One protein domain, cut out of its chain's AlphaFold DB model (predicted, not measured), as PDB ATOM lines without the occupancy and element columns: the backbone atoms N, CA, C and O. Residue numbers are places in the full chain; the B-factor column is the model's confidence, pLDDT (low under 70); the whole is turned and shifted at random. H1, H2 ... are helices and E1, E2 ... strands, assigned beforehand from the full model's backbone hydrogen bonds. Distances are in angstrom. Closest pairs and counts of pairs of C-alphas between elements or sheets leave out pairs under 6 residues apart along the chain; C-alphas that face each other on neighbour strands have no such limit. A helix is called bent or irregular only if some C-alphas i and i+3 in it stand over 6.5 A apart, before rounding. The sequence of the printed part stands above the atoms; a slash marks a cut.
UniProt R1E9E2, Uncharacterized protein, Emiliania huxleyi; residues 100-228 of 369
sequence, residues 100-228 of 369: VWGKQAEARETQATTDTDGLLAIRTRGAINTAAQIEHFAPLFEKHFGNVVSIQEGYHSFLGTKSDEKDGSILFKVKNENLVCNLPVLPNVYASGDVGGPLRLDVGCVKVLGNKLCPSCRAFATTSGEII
ATOM      1  N   VAL A 100     -51.358  20.047  43.049       52.00
ATOM      2  CA  VAL A 100     -51.235  18.607  42.784       52.00
ATOM      3  C   VAL A 100     -50.789  18.382  41.345       52.00
ATOM      4  O   VAL A 100     -49.871  17.595  41.105       52.00
ATOM      5  N   TRP A 101     -51.360  19.130  40.399       57.28
ATOM      6  CA  TRP A 101     -50.943  19.082  39.003       57.28
ATOM      7  C   TRP A 101     -49.484  19.508  38.823       57.28
ATOM      8  O   TRP A 101     -48.722  18.777  38.196       57.28
ATOM      9  N   GLY A 102     -49.065  20.628  39.425       53.28
ATOM     10  CA  GLY A 102     -47.677  21.092  39.335       53.28
ATOM     11  C   GLY A 102     -46.679  20.026  39.800       53.28
ATOM     12  O   GLY A 102     -45.689  19.760  39.126       53.28
ATOM     13  N   LYS A 103     -46.986  19.322  40.898       54.72
ATOM     14  CA  LYS A 103     -46.162  18.205  41.389       54.72
ATOM     15  C   LYS A 103     -46.154  17.006  40.440       54.72
ATOM     16  O   LYS A 103     -45.108  16.391  40.256       54.72
ATOM     17  N   GLN A 104     -47.293  16.661  39.839       55.62
ATOM     18  CA  GLN A 104     -47.380  15.558  38.877       55.62
ATOM     19  C   GLN A 104     -46.661  15.878  37.559       55.62
ATOM     20  O   GLN A 104     -46.004  15.003  37.001       55.62
ATOM     21  N   ALA A 105     -46.750  17.119  37.082       58.19
ATOM     22  CA  ALA A 105     -46.024  17.596  35.910       58.19
ATOM     23  C   ALA A 105     -44.508  17.556  36.153       58.19
ATOM     24  O   ALA A 105     -43.780  16.962  35.360       58.19
ATOM     25  N   GLU A 106     -44.046  18.073  37.298       58.62
ATOM     26  CA  GLU A 106     -42.636  17.988  37.692       58.62
ATOM     27  C   GLU A 106     -42.150  16.537  37.830       58.62
ATOM     28  O   GLU A 106     -41.024  16.228  37.439       58.62
ATOM     29  N   ALA A 107     -42.979  15.635  38.366       57.84
ATOM     30  CA  ALA A 107     -42.636  14.222  38.508       57.84
ATOM     31  C   ALA A 107     -42.498  13.521  37.148       57.84
ATOM     32  O   ALA A 107     -41.498  12.844  36.920       57.84
ATOM     33  N   ARG A 108     -43.450  13.732  36.227       60.38
ATOM     34  CA  ARG A 108     -43.403  13.183  34.858       60.38
ATOM     35  C   ARG A 108     -42.183  13.674  34.093       60.38
ATOM     36  O   ARG A 108     -41.533  12.913  33.387       60.38
ATOM     37  N   GLU A 109     -41.863  14.947  34.253       59.88
ATOM     38  CA  GLU A 109     -40.724  15.566  33.596       59.88
ATOM     39  C   GLU A 109     -39.387  15.098  34.168       59.88
ATOM     40  O   GLU A 109     -38.460  14.817  33.416       59.88
ATOM     41  N   THR A 110     -39.309  14.935  35.490       58.88
ATOM     42  CA  THR A 110     -38.138  14.340  36.142       58.88
ATOM     43  C   THR A 110     -37.931  12.907  35.647       58.88
ATOM     44  O   THR A 110     -36.817  12.568  35.256       58.88
ATOM     45  N   GLN A 111     -39.003  12.112  35.567       55.75
ATOM     46  CA  GLN A 111     -38.978  10.728  35.085       55.75
ATOM     47  C   GLN A 111     -38.528  10.631  33.615       55.75
ATOM     48  O   GLN A 111     -37.640   9.850  33.292       55.75
ATOM     49  N   ALA A 112     -39.029  11.515  32.746       52.03
ATOM     50  CA  ALA A 112     -38.611  11.593  31.342       52.03
ATOM     51  C   ALA A 112     -37.147  12.049  31.147       52.03
ATOM     52  O   ALA A 112     -36.577  11.867  30.071       52.03
ATOM     53  N   THR A 113     -36.533  12.673  32.159       54.25
ATOM     54  CA  THR A 113     -35.115  13.080  32.119       54.25
ATOM     55  C   THR A 113     -34.158  12.072  32.749       54.25
ATOM     56  O   THR A 113     -32.977  12.098  32.416       54.25
ATOM     57  N   THR A 114     -34.644  11.179  33.614       51.06
ATOM     58  CA  THR A 114     -33.835  10.124  34.248       51.06
ATOM     59  C   THR A 114     -33.631   8.889  33.374       51.06
ATOM     60  O   THR A 114     -32.693   8.141  33.626       51.06
ATOM     61  N   ASP A 115     -34.445   8.699  32.332       49.41
ATOM     62  CA  ASP A 115     -34.374   7.533  31.432       49.41
ATOM     63  C   ASP A 115     -33.166   7.551  30.472       49.41
ATOM     64  O   ASP A 115     -32.975   6.625  29.689       49.41
ATOM     65  N   THR A 116     -32.318   8.585  30.528       51.59
ATOM     66  CA  THR A 116     -31.080   8.665  29.744       51.59
ATOM     67  C   THR A 116     -29.857   8.701  30.656       51.59
ATOM     68  O   THR A 116     -29.550   9.737  31.249       51.59
ATOM     69  N   ASP A 117     -29.187   7.553  30.749       55.53
ATOM     70  CA  ASP A 117     -27.859   7.284  31.314       55.53
ATOM     71  C   ASP A 117     -27.017   8.520  31.699       55.53
ATOM     72  O   ASP A 117     -26.358   9.142  30.865       55.53
ATOM     73  N   GLY A 118     -26.983   8.854  32.993       63.91
ATOM     74  CA  GLY A 118     -25.946   9.720  33.577       63.91
ATOM     75  C   GLY A 118     -25.931  11.191  33.133       63.91
ATOM     76  O   GLY A 118     -24.946  11.885  33.399       63.91
ATOM     77  N   LEU A 119     -26.985  11.690  32.478       78.44
ATOM     78  CA  LEU A 119     -27.082  13.093  32.067       78.44
ATOM     79  C   LEU A 119     -27.618  13.988  33.194       78.44
ATOM     80  O   LEU A 119     -28.613  13.681  33.848       78.44
ATOM     81  N   LEU A 120     -26.989  15.149  33.378       83.00
ATOM     82  CA  LEU A 120     -27.527  16.230  34.198       83.00
ATOM     83  C   LEU A 120     -28.488  17.067  33.351       83.00
ATOM     84  O   LEU A 120     -28.106  17.635  32.328       83.00
ATOM     85  N   ALA A 121     -29.733  17.175  33.806       85.75
ATOM     86  CA  ALA A 121     -30.746  18.021  33.194       85.75
ATOM     87  C   ALA A 121     -30.880  19.334  33.984       85.75
ATOM     88  O   ALA A 121     -31.339  19.346  35.129       85.75
ATOM     89  N   ILE A 122     -30.460  20.444  33.379       86.25
ATOM     90  CA  ILE A 122     -30.436  21.781  33.982       86.25
ATOM     91  C   ILE A 122     -31.458  22.653  33.263       86.25
ATOM     92  O   ILE A 122     -31.320  22.932  32.076       86.25
ATOM     93  N   ARG A 123     -32.477  23.109  33.987       85.25
ATOM     94  CA  ARG A 123     -33.481  24.042  33.482       85.25
ATOM     95  C   ARG A 123     -33.231  25.449  33.992       85.25
ATOM     96  O   ARG A 123     -33.117  25.653  35.201       85.25
ATOM     97  N   THR A 124     -33.252  26.418  33.091       83.88
ATOM     98  CA  THR A 124     -33.338  27.843  33.419       83.88
ATOM     99  C   THR A 124     -34.783  28.320  33.350       83.88
ATOM    100  O   THR A 124     -35.610  27.773  32.620       83.88
ATOM    101  N   ARG A 125     -35.117  29.333  34.146       74.19
ATOM    102  CA  ARG A 125     -36.426  29.985  34.103       74.19
ATOM    103  C   ARG A 125     -36.601  30.780  32.807       74.19
ATOM    104  O   ARG A 125     -35.630  31.316  32.285       74.19
ATOM    105  N   GLY A 126     -37.866  30.919  32.402       67.50
ATOM    106  CA  GLY A 126     -38.364  31.828  31.371       67.50
ATOM    107  C   GLY A 126     -37.601  33.142  31.247       67.50
ATOM    108  O   GLY A 126     -37.752  34.021  32.100       67.50
ATOM    109  N   ALA A 127     -36.800  33.271  30.194       67.12
ATOM    110  CA  ALA A 127     -36.059  34.466  29.837       67.12
ATOM    111  C   ALA A 127     -36.619  35.095  28.563       67.12
ATOM    112  O   ALA A 127     -37.021  34.402  27.635       67.12
ATOM    113  N   ILE A 128     -36.607  36.427  28.510       63.91
ATOM    114  CA  ILE A 128     -37.115  37.180  27.355       63.91
ATOM    115  C   ILE A 128     -36.203  36.985  26.130       63.91
ATOM    116  O   ILE A 128     -36.690  36.958  25.006       63.91
ATOM    117  N   ASN A 129     -34.894  36.826  26.345       77.50
ATOM    118  CA  ASN A 129     -33.907  36.601  25.291       77.50
ATOM    119  C   ASN A 129     -33.191  35.260  25.520       77.50
ATOM    120  O   ASN A 129     -32.168  35.190  26.205       77.50
ATOM    121  N   THR A 130     -33.773  34.182  24.989       81.19
ATOM    122  CA  THR A 130     -33.238  32.820  25.136       81.19
ATOM    123  C   THR A 130     -31.930  32.628  24.381       81.19
ATOM    124  O   THR A 130     -31.024  31.990  24.909       81.19
ATOM    125  N   ALA A 131     -31.786  33.234  23.200       83.44
ATOM    126  CA  ALA A 131     -30.577  33.136  22.386       83.44
ATOM    127  C   ALA A 131     -29.337  33.645  23.141       83.44
ATOM    128  O   ALA A 131     -28.362  32.909  23.281       83.44
ATOM    129  N   ALA A 132     -29.417  34.839  23.739       84.25
ATOM    130  CA  ALA A 132     -28.321  35.387  24.539       84.25
ATOM    131  C   ALA A 132     -27.997  34.507  25.762       84.25
ATOM    132  O   ALA A 132     -26.836  34.322  26.125       84.25
ATOM    133  N   GLN A 133     -29.010  33.910  26.403       83.31
ATOM    134  CA  GLN A 133     -28.762  32.964  27.494       83.31
ATOM    135  C   GLN A 133     -28.043  31.702  27.027       83.31
ATOM    136  O   GLN A 133     -27.146  31.236  27.727       83.31
ATOM    137  N   ILE A 134     -28.409  31.155  25.866       88.06
ATOM    138  CA  ILE A 134     -27.744  29.985  25.290       88.06
ATOM    139  C   ILE A 134     -26.274  30.305  25.000       88.06
ATOM    140  O   ILE A 134     -25.405  29.543  25.426       88.06
ATOM    141  N   GLU A 135     -25.991  31.450  24.373       89.62
ATOM    142  CA  GLU A 135     -24.627  31.901  24.055       89.62
ATOM    143  C   GLU A 135     -23.740  32.043  25.297       89.62
ATOM    144  O   GLU A 135     -22.557  31.703  25.262       89.62
ATOM    145  N   HIS A 136     -24.297  32.498  26.422       88.38
ATOM    146  CA  HIS A 136     -23.537  32.630  27.663       88.38
ATOM    147  C   HIS A 136     -23.460  31.336  28.480       88.38
ATOM    148  O   HIS A 136     -22.436  31.068  29.109       88.38
ATOM    149  N   PHE A 137     -24.530  30.541  28.531       90.19
ATOM    150  CA  PHE A 137     -24.612  29.393  29.436       90.19
ATOM    151  C   PHE A 137     -24.037  28.115  28.835       90.19
ATOM    152  O   PHE A 137     -23.406  27.362  29.576       90.19
ATOM    153  N   ALA A 138     -24.200  27.867  27.531       90.31
ATOM    154  CA  ALA A 138     -23.683  26.646  26.912       90.31
ATOM    155  C   ALA A 138     -22.155  26.514  27.080       90.31
ATOM    156  O   ALA A 138     -21.734  25.502  27.643       90.31
ATOM    157  N   PRO A 139     -21.324  27.539  26.790       91.75
ATOM    158  CA  PRO A 139     -19.874  27.433  26.988       91.75
ATOM    159  C   PRO A 139     -19.477  27.278  28.462       91.75
ATOM    160  O   PRO A 139     -18.495  26.610  28.788       91.75
ATOM    161  N   LEU A 140     -20.235  27.887  29.384       91.56
ATOM    162  CA  LEU A 140     -20.009  27.727  30.824       91.56
ATOM    163  C   LEU A 140     -20.293  26.295  31.274       91.56
ATOM    164  O   LEU A 140     -19.533  25.746  32.073       91.56
ATOM    165  N   PHE A 141     -21.370  25.690  30.776       90.88
ATOM    166  CA  PHE A 141     -21.690  24.301  31.072       90.88
ATOM    167  C   PHE A 141     -20.706  23.336  30.430       90.88
ATOM    168  O   PHE A 141     -20.319  22.380  31.096       90.88
ATOM    169  N   GLU A 142     -20.248  23.605  29.210       91.75
ATOM    170  CA  GLU A 142     -19.224  22.781  28.572       91.75
ATOM    171  C   GLU A 142     -17.920  22.813  29.369       91.75
ATOM    172  O   GLU A 142     -17.387  21.789  29.789       91.75
ATOM    173  N   LYS A 143     -17.448  24.014  29.711       92.00
ATOM    174  CA  LYS A 143     -16.238  24.174  30.522       92.00
ATOM    175  C   LYS A 143     -16.352  23.507  31.895       92.00
ATOM    176  O   LYS A 143     -15.368  22.972  32.399       92.00
ATOM    177  N   HIS A 144     -17.518  23.596  32.535       90.94
ATOM    178  CA  HIS A 144     -17.697  23.138  33.913       90.94
ATOM    179  C   HIS A 144     -18.000  21.641  34.003       90.94
ATOM    180  O   HIS A 144     -17.397  20.955  34.821       90.94
ATOM    181  N   PHE A 145     -18.879  21.112  33.152       87.31
ATOM    182  CA  PHE A 145     -19.318  19.713  33.196       87.31
ATOM    183  C   PHE A 145     -18.677  18.824  32.129       87.31
ATOM    184  O   PHE A 145     -18.498  17.636  32.389       87.31
ATOM    185  N   GLY A 146     -18.328  19.372  30.963       87.06
ATOM    186  CA  GLY A 146     -17.822  18.621  29.813       87.06
ATOM    187  C   GLY A 146     -18.638  18.894  28.551       87.06
ATOM    188  O   GLY A 146     -18.490  19.930  27.921       87.06
ATOM    189  N   ASN A 147     -19.504  17.965  28.151       86.88
ATOM    190  CA  ASN A 147     -20.234  18.059  26.883       86.88
ATOM    191  C   ASN A 147     -21.715  18.428  27.093       86.88
ATOM    192  O   ASN A 147     -22.420  17.776  27.873       86.88
ATOM    193  N   VAL A 148     -22.206  19.441  26.372       87.31
ATOM    194  CA  VAL A 148     -23.636  19.760  26.273       87.31
ATOM    195  C   VAL A 148     -24.254  18.929  25.146       87.31
ATOM    196  O   VAL A 148     -24.046  19.181  23.967       87.31
ATOM    197  N   VAL A 149     -25.057  17.935  25.519       86.12
ATOM    198  CA  VAL A 149     -25.644  16.953  24.592       86.12
ATOM    199  C   VAL A 149     -26.846  17.519  23.847       86.12
ATOM    200  O   VAL A 149     -27.064  17.216  22.677       86.12
ATOM    201  N   SER A 150     -27.667  18.323  24.524       86.81
ATOM    202  CA  SER A 150     -28.817  18.954  23.883       86.81
ATOM    203  C   SER A 150     -29.226  20.233  24.591       86.81
ATOM    204  O   SER A 150     -29.222  20.290  25.823       86.81
ATOM    205  N   ILE A 151     -29.690  21.198  23.805       88.25
ATOM    206  CA  ILE A 151     -30.302  22.436  24.273       88.25
ATOM    207  C   ILE A 151     -31.717  22.467  23.706       88.25
ATOM    208  O   ILE A 151     -31.906  22.333  22.498       88.25
ATOM    209  N   GLN A 152     -32.713  22.581  24.578       85.62
ATOM    210  CA  GLN A 152     -34.119  22.617  24.192       85.62
ATOM    211  C   GLN A 152     -34.766  23.857  24.788       85.62
ATOM    212  O   GLN A 152     -34.774  24.028  26.005       85.62
ATOM    213  N   GLU A 153     -35.318  24.711  23.937       83.06
ATOM    214  CA  GLU A 153     -36.161  25.804  24.398       83.06
ATOM    215  C   GLU A 153     -37.518  25.257  24.844       83.06
ATOM    216  O   GLU A 153     -38.088  24.342  24.241       83.06
ATOM    217  N   GLY A 154     -38.000  25.796  25.954       74.81
ATOM    218  CA  GLY A 154     -39.286  25.475  26.524       74.81
ATOM    219  C   GLY A 154     -40.410  26.202  25.805       74.81
ATOM    220  O   GLY A 154     -40.268  27.300  25.261       74.81
ATOM    221  N   TYR A 155     -41.554  25.544  25.830       68.75
ATOM    222  CA  TYR A 155     -42.803  26.040  25.292       68.75
ATOM    223  C   TYR A 155     -43.802  26.074  26.426       68.75
ATOM    224  O   TYR A 155     -43.787  25.192  27.295       68.75
ATOM    225  N   HIS A 156     -44.694  27.059  26.392       61.03
ATOM    226  CA  HIS A 156     -45.816  27.062  27.306       61.03
ATOM    227  C   HIS A 156     -46.551  25.735  27.134       61.03
ATOM    228  O   HIS A 156     -46.940  25.349  26.038       61.03
ATOM    229  N   SER A 157     -46.681  24.987  28.218       50.59
ATOM    230  CA  SER A 157     -47.392  23.721  28.200       50.59
ATOM    231  C   SER A 157     -48.437  23.732  29.293       50.59
ATOM    232  O   SER A 157     -48.188  24.149  30.426       50.59
ATOM    233  N   PHE A 158     -49.636  23.297  28.934       45.56
ATOM    234  CA  PHE A 158     -50.751  23.177  29.854       45.56
ATOM    235  C   PHE A 158     -51.299  21.762  29.727       45.56
ATOM    236  O   PHE A 158     -51.570  21.291  28.626       45.56
ATOM    237  N   LEU A 159     -51.379  21.045  30.850       46.12
ATOM    238  CA  LEU A 159     -51.799  19.637  30.900       46.12
ATOM    239  C   LEU A 159     -50.987  18.679  29.993       46.12
ATOM    240  O   LEU A 159     -51.467  17.608  29.636       46.12
ATOM    241  N   GLY A 160     -49.739  19.023  29.658       45.97
ATOM    242  CA  GLY A 160     -48.875  18.212  28.786       45.97
ATOM    243  C   GLY A 160     -49.039  18.491  27.288       45.97
ATOM    244  O   GLY A 160     -48.243  17.994  26.494       45.97
ATOM    245  N   THR A 161     -49.999  19.330  26.896       48.47
ATOM    246  CA  THR A 161     -50.096  19.864  25.535       48.47
ATOM    247  C   THR A 161     -49.208  21.098  25.429       48.47
ATOM    248  O   THR A 161     -49.384  22.063  26.175       48.47
ATOM    249  N   LYS A 162     -48.219  21.049  24.534       56.44
ATOM    250  CA  LYS A 162     -47.334  22.182  24.236       56.44
ATOM    251  C   LYS A 162     -48.074  23.180  23.345       56.44
ATOM    252  O   LYS A 162     -48.761  22.762  22.419       56.44
ATOM    253  N   SER A 163     -47.942  24.467  23.636       62.12
ATOM    254  CA  SER A 163     -48.314  25.542  22.722       62.12
ATOM    255  C   SER A 163     -47.150  25.857  21.780       62.12
ATOM    256  O   SER A 163     -46.019  25.418  21.998       62.12
ATOM    257  N   ASP A 164     -47.429  26.659  20.756       69.31
ATOM    258  CA  ASP A 164     -46.409  27.170  19.836       69.31
ATOM    259  C   ASP A 164     -45.631  28.368  20.421       69.31
ATOM    260  O   ASP A 164     -44.640  28.825  19.847       69.31
ATOM    261  N   GLU A 165     -46.054  28.882  21.579       66.00
ATOM    262  CA  GLU A 165     -45.436  30.030  22.239       66.00
ATOM    263  C   GLU A 165     -44.317  29.579  23.183       66.00
ATOM    264  O   GLU A 165     -44.520  28.767  24.091       66.00
ATOM    265  N   LYS A 166     -43.122  30.142  22.992       70.56
ATOM    266  CA  LYS A 166     -41.968  29.876  23.856       70.56
ATOM    267  C   LYS A 166     -42.197  30.479  25.239       70.56
ATOM    268  O   LYS A 166     -42.482  31.668  25.348       70.56
ATOM    269  N   ASP A 167     -41.983  29.685  26.285       72.75
ATOM    270  CA  ASP A 167     -42.052  30.170  27.674       72.75
ATOM    271  C   ASP A 167     -40.742  30.819  28.151       72.75
ATOM    272  O   ASP A 167     -40.638  31.311  29.279       72.75
ATOM    273  N   GLY A 168     -39.735  30.806  27.275       74.00
ATOM    274  CA  GLY A 168     -38.403  31.341  27.501       74.00
ATOM    275  C   GLY A 168     -37.522  30.463  28.390       74.00
ATOM    276  O   GLY A 168     -36.412  30.870  28.726       74.00
ATOM    277  N   SER A 169     -38.011  29.319  28.875       81.25
ATOM    278  CA  SER A 169     -37.192  28.398  29.658       81.25
ATOM    279  C   SER A 169     -36.252  27.644  28.727       81.25
ATOM    280  O   SER A 169     -36.532  27.475  27.543       81.25
ATOM    281  N   ILE A 170     -35.103  27.212  29.235       84.38
ATOM    282  CA  ILE A 170     -34.155  26.429  28.443       84.38
ATOM    283  C   ILE A 170     -33.763  25.210  29.259       84.38
ATOM    284  O   ILE A 170     -33.382  25.318  30.426       84.38
ATOM    285  N   LEU A 171     -33.875  24.037  28.647       87.56
ATOM    286  CA  LEU A 171     -33.404  22.776  29.187       87.56
ATOM    287  C   LEU A 171     -32.072  22.415  28.529       87.56
ATOM    288  O   LEU A 171     -32.010  22.106  27.340       87.56
ATOM    289  N   PHE A 172     -31.019  22.403  29.333       88.38
ATOM    290  CA  PHE A 172     -29.708  21.892  28.968       88.38
ATOM    291  C   PHE A 172     -29.591  20.456  29.469       88.38
ATOM    292  O   PHE A 172     -29.769  20.196  30.662       88.38
ATOM    293  N   LYS A 173     -29.274  19.519  28.578       88.88
ATOM    294  CA  LYS A 173     -28.826  18.176  28.961       88.88
ATOM    295  C   LYS A 173     -27.322  18.118  28.784       88.88
ATOM    296  O   LYS A 173     -26.830  18.318  27.675       88.88
ATOM    297  N   VAL A 174     -26.606  17.869  29.870       88.19
ATOM    298  CA  VAL A 174     -25.142  17.885  29.891       88.19
ATOM    299  C   VAL A 174     -24.613  16.590  30.473       88.19
ATOM    300  O   VAL A 174     -25.176  16.038  31.419       88.19
ATOM    301  N   LYS A 175     -23.519  16.096  29.907       86.25
ATOM    302  CA  LYS A 175     -22.808  14.940  30.435       86.25
ATOM    303  C   LYS A 175     -21.740  15.440  31.399       86.25
ATOM    304  O   LYS A 175     -20.895  16.246  31.020       86.25
ATOM    305  N   ASN A 176     -21.804  14.989  32.650       84.75
ATOM    306  CA  ASN A 176     -20.877  15.412  33.699       84.75
ATOM    307  C   ASN A 176     -19.573  14.604  33.656       84.75
ATOM    308  O   ASN A 176     -19.298  13.791  34.537       84.75
ATOM    309  N   GLU A 177     -18.786  14.807  32.608       85.62
ATOM    310  CA  GLU A 177     -17.505  14.126  32.395       85.62
ATOM    311  C   GLU A 177     -16.447  14.575  33.413       85.62
ATOM    312  O   GLU A 177     -15.619  13.776  33.841       85.62
ATOM    313  N   ASN A 178     -16.545  15.818  33.887       84.56
ATOM    314  CA  ASN A 178     -15.644  16.386  34.890       84.56
ATOM    315  C   ASN A 178     -15.970  15.954  36.334       84.56
ATOM    316  O   ASN A 178     -15.289  16.384  37.265       84.56
ATOM    317  N   LEU A 179     -17.013  15.137  36.542       81.06
ATOM    318  CA  LEU A 179     -17.447  14.634  37.854       81.06
ATOM    319  C   LEU A 179     -17.697  15.742  38.892       81.06
ATOM    320  O   LEU A 179     -17.470  15.571  40.093       81.06
ATOM    321  N   VAL A 180     -18.183  16.896  38.436       82.38
ATOM    322  CA  VAL A 180     -18.378  18.059  39.302       82.38
ATOM    323  C   VAL A 180     -19.668  17.922  40.104       82.38
ATOM    324  O   VAL A 180     -20.702  17.503  39.586       82.38
ATOM    325  N   CYS A 181     -19.623  18.291  41.384       81.81
ATOM    326  CA  CYS A 181     -20.740  18.147  42.320       81.81
ATOM    327  C   CYS A 181     -21.493  19.457  42.613       81.81
ATOM    328  O   CYS A 181     -22.301  19.503  43.542       81.81
ATOM    329  N   ASN A 182     -21.244  20.526  41.855       85.69
ATOM    330  CA  ASN A 182     -21.899  21.820  42.019       85.69
ATOM    331  C   ASN A 182     -22.235  22.500  40.685       85.69
ATOM    332  O   ASN A 182     -21.606  22.263  39.655       85.69
ATOM    333  N   LEU A 183     -23.237  23.379  40.719       86.88
ATOM    334  CA  LEU A 183     -23.604  24.223  39.586       86.88
ATOM    335  C   LEU A 183     -22.618  25.400  39.463       86.88
ATOM    336  O   LEU A 183     -22.334  26.045  40.482       86.88
ATOM    337  N   PRO A 184     -22.150  25.749  38.248       88.75
ATOM    338  CA  PRO A 184     -21.302  26.917  38.060       88.75
ATOM    339  C   PRO A 184     -22.041  28.211  38.418       88.75
ATOM    340  O   PRO A 184     -23.275  28.271  38.538       88.75
ATOM    341  N   VAL A 185     -21.273  29.286  38.597       87.75
ATOM    342  CA  VAL A 185     -21.840  30.622  38.781       87.75
ATOM    343  C   VAL A 185     -22.347  31.141  37.441       87.75
ATOM    344  O   VAL A 185     -21.585  31.664  36.638       87.75
ATOM    345  N   LEU A 186     -23.645  30.974  37.208       87.25
ATOM    346  CA  LEU A 186     -24.322  31.514  36.033       87.25
ATOM    347  C   LEU A 186     -24.542  33.021  36.197       87.25
ATOM    348  O   LEU A 186     -24.970  33.439  37.280       87.25
ATOM    349  N   PRO A 187     -24.273  33.839  35.170       86.56
ATOM    350  CA  PRO A 187     -24.585  35.257  35.210       86.56
ATOM    351  C   PRO A 187     -26.073  35.523  34.951       86.56
ATOM    352  O   PRO A 187     -26.786  34.696  34.382       86.56
ATOM    353  N   ASN A 188     -26.555  36.691  35.368       83.75
ATOM    354  CA  ASN A 188     -27.882  37.170  35.004       83.75
ATOM    355  C   ASN A 188     -27.828  37.817  33.615       83.75
ATOM    356  O   ASN A 188     -27.128  38.807  33.448       83.75
ATOM    357  N   VAL A 189     -28.558  37.286  32.638       82.44
ATOM    358  CA  VAL A 189     -28.599  37.839  31.274       82.44
ATOM    359  C   VAL A 189     -29.866  38.674  31.122       82.44
ATOM    360  O   VAL A 189     -30.975  38.164  31.309       82.44
ATOM    361  N   TYR A 190     -29.707  39.961  30.825       77.38
ATOM    362  CA  TYR A 190     -30.819  40.887  30.631       77.38
ATOM    363  C   TYR A 190     -31.447  40.730  29.241       77.38
ATOM    364  O   TYR A 190     -30.861  40.151  28.330       77.38
ATOM    365  N   ALA A 191     -32.646  41.288  29.052       73.19
ATOM    366  CA  ALA A 191     -33.326  41.256  27.754       73.19
ATOM    367  C   ALA A 191     -32.511  41.933  26.634       73.19
ATOM    368  O   ALA A 191     -32.587  41.502  25.486       73.19
ATOM    369  N   SER A 192     -31.699  42.941  26.980       75.75
ATOM    370  CA  SER A 192     -30.760  43.609  26.070       75.75
ATOM    371  C   SER A 192     -29.610  42.713  25.594       75.75
ATOM    372  O   SER A 192     -28.911  43.092  24.664       75.75
ATOM    373  N   GLY A 193     -29.408  41.545  26.213       74.50
ATOM    374  CA  GLY A 193     -28.228  40.700  26.019       74.50
ATOM    375  C   GLY A 193     -27.079  41.034  26.974       74.50
ATOM    376  O   GLY A 193     -26.126  40.268  27.068       74.50
ATOM    377  N   ASP A 194     -27.179  42.125  27.737       81.69
ATOM    378  CA  ASP A 194     -26.144  42.496  28.699       81.69
ATOM    379  C   ASP A 194     -26.049  41.488  29.848       81.69
ATOM    380  O   ASP A 194     -27.045  40.924  30.317       81.69
ATOM    381  N   VAL A 195     -24.830  41.317  30.356       84.00
ATOM    382  CA  VAL A 195     -24.521  40.383  31.437       84.00
ATOM    383  C   VAL A 195     -24.396  41.139  32.759       84.00
ATOM    384  O   VAL A 195     -23.562  42.025  32.926       84.00
ATOM    385  N   GLY A 196     -25.248  40.790  33.716       80.94
ATOM    386  CA  GLY A 196     -25.245  41.300  35.080       80.94
ATOM    387  C   GLY A 196     -24.536  40.385  36.076       80.94
ATOM    388  O   GLY A 196     -23.855  39.421  35.728       80.94
ATOM    389  N   GLY A 197     -24.734  40.691  37.360       82.50
ATOM    390  CA  GLY A 197     -24.220  39.891  38.473       82.50
ATOM    391  C   GLY A 197     -24.744  38.444  38.496       82.50
ATOM    392  O   GLY A 197     -25.525  38.037  37.637       82.50
ATOM    393  N   PRO A 198     -24.336  37.639  39.490       81.81
ATOM    394  CA  PRO A 198     -24.665  36.220  39.530       81.81
ATOM    395  C   PRO A 198     -26.177  35.987  39.594       81.81
ATOM    396  O   PRO A 198     -26.887  36.579  40.411       81.81
ATOM    397  N   LEU A 199     -26.654  35.056  38.770       81.12
ATOM    398  CA  LEU A 199     -28.027  34.587  38.786       81.12
ATOM    399  C   LEU A 199     -28.313  33.933  40.138       81.12
ATOM    400  O   LEU A 199     -27.570  33.054  40.603       81.12
ATOM    401  N   ARG A 200     -29.390  34.387  40.777       70.25
ATOM    402  CA  ARG A 200     -29.793  33.899  42.094       70.25
ATOM    403  C   ARG A 200     -30.542  32.572  41.970       70.25
ATOM    404  O   ARG A 200     -31.351  32.396  41.067       70.25
ATOM    405  N   LEU A 201     -30.283  31.649  42.896       68.75
ATOM    406  CA  LEU A 201     -30.921  30.323  42.927       68.75
ATOM    407  C   LEU A 201     -32.129  30.256  43.873       68.75
ATOM    408  O   LEU A 201     -32.941  29.342  43.772       68.75
ATOM    409  N   ASP A 202     -32.264  31.224  44.780       59.16
ATOM    410  CA  ASP A 202     -33.332  31.303  45.784       59.16
ATOM    411  C   ASP A 202     -34.723  31.535  45.173       59.16
ATOM    412  O   ASP A 202     -35.716  31.093  45.743       59.16
ATOM    413  N   VAL A 203     -34.803  32.157  43.992       60.50
ATOM    414  CA  VAL A 203     -36.070  32.419  43.278       60.50
ATOM    415  C   VAL A 203     -36.405  31.328  42.243       60.50
ATOM    416  O   VAL A 203     -37.229  31.536  41.355       60.50
ATOM    417  N   GLY A 204     -35.740  30.167  42.303       63.62
ATOM    418  CA  GLY A 204     -35.982  29.071  41.358       63.62
ATOM    419  C   GLY A 204     -35.599  29.406  39.912       63.62
ATOM    420  O   GLY A 204     -36.128  28.807  38.982       63.62
ATOM    421  N   CYS A 205     -34.689  30.364  39.704       73.94
ATOM    422  CA  CYS A 205     -34.245  30.757  38.365       73.94
ATOM    423  C   CYS A 205     -33.505  29.632  37.630       73.94
ATOM    424  O   CYS A 205     -33.432  29.656  36.404       73.94
ATOM    425  N   VAL A 206     -32.949  28.669  38.371       78.44
ATOM    426  CA  VAL A 206     -32.290  27.483  37.823       78.44
ATOM    427  C   VAL A 206     -32.655  26.268  38.664       78.44
ATOM    428  O   VAL A 206     -32.558  26.309  39.893       78.44
ATOM    429  N   LYS A 207     -33.049  25.183  38.002       81.12
ATOM    430  CA  LYS A 207     -33.399  23.902  38.615       81.12
ATOM    431  C   LYS A 207     -32.573  22.803  37.959       81.12
ATOM    432  O   LYS A 207     -32.554  22.693  36.740       81.12
ATOM    433  N   VAL A 208     -31.908  21.975  38.760       80.81
ATOM    434  CA  VAL A 208     -31.320  20.720  38.273       80.81
ATOM    435  C   VAL A 208     -32.345  19.631  38.546       80.81
ATOM    436  O   VAL A 208     -32.693  19.384  39.698       80.81
ATOM    437  N   LEU A 209     -32.896  19.035  37.493       78.81
ATOM    438  CA  LEU A 209     -33.953  18.037  37.631       78.81
ATOM    439  C   LEU A 209     -33.413  16.799  38.365       78.81
ATOM    440  O   LEU A 209     -32.237  16.447  38.257       78.81
ATOM    441  N   GLY A 210     -34.252  16.208  39.218       74.12
ATOM    442  CA  GLY A 210     -33.874  15.092  40.093       74.12
ATOM    443  C   GLY A 210     -32.938  15.441  41.262       74.12
ATOM    444  O   GLY A 210     -32.753  14.609  42.145       74.12
ATOM    445  N   ASN A 211     -32.386  16.660  41.333       74.56
ATOM    446  CA  ASN A 211     -31.385  17.040  42.334       74.56
ATOM    447  C   ASN A 211     -31.809  18.267  43.151       74.56
ATOM    448  O   ASN A 211     -32.350  19.244  42.635       74.56
ATOM    449  N   LYS A 212     -31.501  18.259  44.453       76.06
ATOM    450  CA  LYS A 212     -31.607  19.464  45.292       76.06
ATOM    451  C   LYS A 212     -30.328  20.290  45.170       76.06
ATOM    452  O   LYS A 212     -29.235  19.730  45.182       76.06
ATOM    453  N   LEU A 213     -30.479  21.612  45.106       78.31
ATOM    454  CA  LEU A 213     -29.379  22.575  45.062       78.31
ATOM    455  C   LEU A 213     -29.252  23.325  46.385       78.31
ATOM    456  O   LEU A 213     -30.242  23.818  46.927       78.31
ATOM    457  N   CYS A 214     -28.024  23.489  46.875       78.88
ATOM    458  CA  CYS A 214     -27.759  24.446  47.945       78.88
ATOM    459  C   CYS A 214     -27.795  25.887  47.400       78.88
ATOM    460  O   CYS A 214     -27.004  26.200  46.509       78.88
ATOM    461  N   PRO A 215     -28.599  26.807  47.967       76.00
ATOM    462  CA  PRO A 215     -28.624  28.205  47.526       76.00
ATOM    463  C   PRO A 215     -27.288  28.934  47.721       76.00
ATOM    464  O   PRO A 215     -27.004  29.894  47.012       76.00
ATOM    465  N   SER A 216     -26.477  28.492  48.690       78.00
ATOM    466  CA  SER A 216     -25.201  29.126  49.032       78.00
ATOM    467  C   SER A 216     -24.034  28.562  48.220       78.00
ATOM    468  O   SER A 216     -23.396  29.307  47.487       78.00
ATOM    469  N   CYS A 217     -23.755  27.258  48.329       79.94
ATOM    470  CA  CYS A 217     -22.583  26.640  47.689       79.94
ATOM    471  C   CYS A 217     -22.889  25.966  46.343       79.94
ATOM    472  O   CYS A 217     -21.993  25.389  45.734       79.94
ATOM    473  N   ARG A 218     -24.148  26.002  45.880       82.81
ATOM    474  CA  ARG A 218     -24.599  25.443  44.590       82.81
ATOM    475  C   ARG A 218     -24.391  23.932  44.409       82.81
ATOM    476  O   ARG A 218     -24.529  23.433  43.297       82.81
ATOM    477  N   ALA A 219     -24.069  23.204  45.477       81.94
ATOM    478  CA  ALA A 219     -23.815  21.768  45.431       81.94
ATOM    479  C   ALA A 219     -25.092  20.939  45.217       81.94
ATOM    480  O   ALA A 219     -26.171  21.328  45.682       81.94
ATOM    481  N   PHE A 220     -24.938  19.803  44.534       78.12
ATOM    482  CA  PHE A 220     -25.975  18.806  44.272       78.12
ATOM    483  C   PHE A 220     -26.141  17.840  45.454       78.12
ATOM    484  O   PHE A 220     -25.201  17.581  46.210       78.12
ATOM    485  N   ALA A 221     -27.334  17.263  45.589       66.81
ATOM    486  CA  ALA A 221     -27.571  16.111  46.455       66.81
ATOM    487  C   ALA A 221     -27.360  14.820  45.655       66.81
ATOM    488  O   ALA A 221     -28.123  14.553  44.737       66.81
ATOM    489  N   THR A 222     -26.358  14.013  46.009       57.59
ATOM    490  CA  THR A 222     -25.995  12.797  45.258       57.59
ATOM    491  C   THR A 222     -26.985  11.642  45.433       57.59
ATOM    492  O   THR A 222     -27.016  10.758  44.588       57.59
ATOM    493  N   THR A 223     -27.798  11.629  46.496       51.00
ATOM    494  CA  THR A 223     -28.998  10.779  46.683       51.00
ATOM    495  C   THR A 223     -29.683  11.151  48.009       51.00
ATOM    496  O   THR A 223     -29.015  11.315  49.024       51.00
ATOM    497  N   SER A 224     -31.006  11.356  47.972       50.94
ATOM    498  CA  SER A 224     -32.024  11.443  49.054       50.94
ATOM    499  C   SER A 224     -31.732  11.999  50.471       50.94
ATOM    500  O   SER A 224     -32.650  11.971  51.288       50.94
ATOM    501  N   GLY A 225     -30.571  12.564  50.811       51.91
ATOM    502  CA  GLY A 225     -30.320  12.995  52.194       51.91
ATOM    503  C   GLY A 225     -29.334  14.136  52.384       51.91
ATOM    504  O   GLY A 225     -29.654  15.082  53.103       51.91
ATOM    505  N   GLU A 226     -28.161  14.087  51.753       59.94
ATOM    506  CA  GLU A 226     -27.096  15.042  52.076       59.94
ATOM    507  C   GLU A 226     -26.496  15.681  50.823       59.94
ATOM    508  O   GLU A 226     -26.013  15.016  49.909       59.94
ATOM    509  N   ILE A 227     -26.565  17.011  50.785       66.00
ATOM    510  CA  ILE A 227     -25.817  17.824  49.833       66.00
ATOM    511  C   ILE A 227     -24.366  17.835  50.313       66.00
ATOM    512  O   ILE A 227     -24.103  18.129  51.483       66.00
ATOM    513  N   ILE A 228     -23.427  17.534  49.417       65.12
ATOM    514  CA  ILE A 228     -22.000  17.596  49.736       65.12
ATOM    515  C   ILE A 228     -21.614  19.072  49.803       65.12
ATOM    516  O   ILE A 228     -21.499  19.758  48.790       65.12
TER     517      ILE A 228
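AT A GLANCE: This is residues 100 to 228 of the 369 residues of an uncharacterized protein of Emiliania huxleyi (UniProt R1E9E2). A twisted sheet of four antiparallel strands has the long helix H2 packed along one face, over the long hairpin E2 and E3, whose two strands both bend. A small hairpin, E4 and E5, lies beside H2 with E4 the nearer strand, while H1 only grazes the sheet with its residues 105 to 114. The printed part has 129 residues with two named helices and six named strands, in the order H1, E1, H2, E2, E3, E4, E5, E6; the larger sheet runs E2, E3, E1, E6. The class is mixed, helices and strands, and the whole is compact, with a radius of gyration of the C-alphas of 14.4 A and a rounded outline of 38 by 36 by 27 A.

IN THESE COORDINATES: H1, residues 100 to 114, begins at C-alpha 100 at (-51.235, 18.607, 42.784) and is 21.2 A long. E1 is residues 119 to 124, 16.1 A. H2, residues 130 to 145, is 20.7 A long and has a kink of 30 degrees near residue 137; it is neither bent nor irregular, but only just: C-alphas 136 and 139 are 6.4 A apart. E2, residues 146 to 158, starts at C-alpha 146 at (-17.822, 18.621, 29.813), measures 33.2 A and bends by 56 degrees at residue 155. E3, residues 161 to 176, measures 30.7 A and bends by 109 degrees at residue 164. E4 is residues 187 to 189, E5 residues 195 to 198, and E6 residues 206 to 208, ending at C-alpha 208 at (-31.320, 20.720, 38.273).

HOW THE PARTS SIT: In the hairpin E2 and E3, N 154 and O 169 are 2.7 A apart, within hydrogen-bond range. E3 and E1 are antiparallel at 135 degrees, with N 122 and O 172 at 2.8 A. E1 and the edge strand E6 are antiparallel at 161 degrees, with N 123 and O 207 at 2.8 A. H2 is on this sheet at a height of 8.9 A, two layers with the helix on one face; it runs along the strands, at 6 degrees to E3 on the local plane. The closest C-alphas of H2 and E3 are those of Phe 145 and Asn 176, 4.6 A. E1, H2 and E2 form a split strand-helix-strand unit, two strands running the same way with E3 between them in the sheet, and its crossover is right-handed. The closest C-alphas of H2 and E4 are those of Gln 133 and Val 189, 6.2 A. In the hairpin E4 and E5, N 196 and O 188 are 2.7 A apart. The closest C-alphas of H1 and E1 are those of Thr 113 and Ala 121, 6.7 A; H1 and H2 are apart. Every O i to N i+4 pair is within hydrogen-bond range in H1, and 10 of 12 are in H2.

THE WHOLE: The two C-alphas farthest apart are those of Ser 192 and Gly 225, 40.2 A. The printed part has no cut, and no link is long. Residues 209 to 228 hold no named element. The mean pLDDT of the printed part is 74.1; 45 residues are under 70, among them residues 100 to 118, 155 to 165 and 221 to 228.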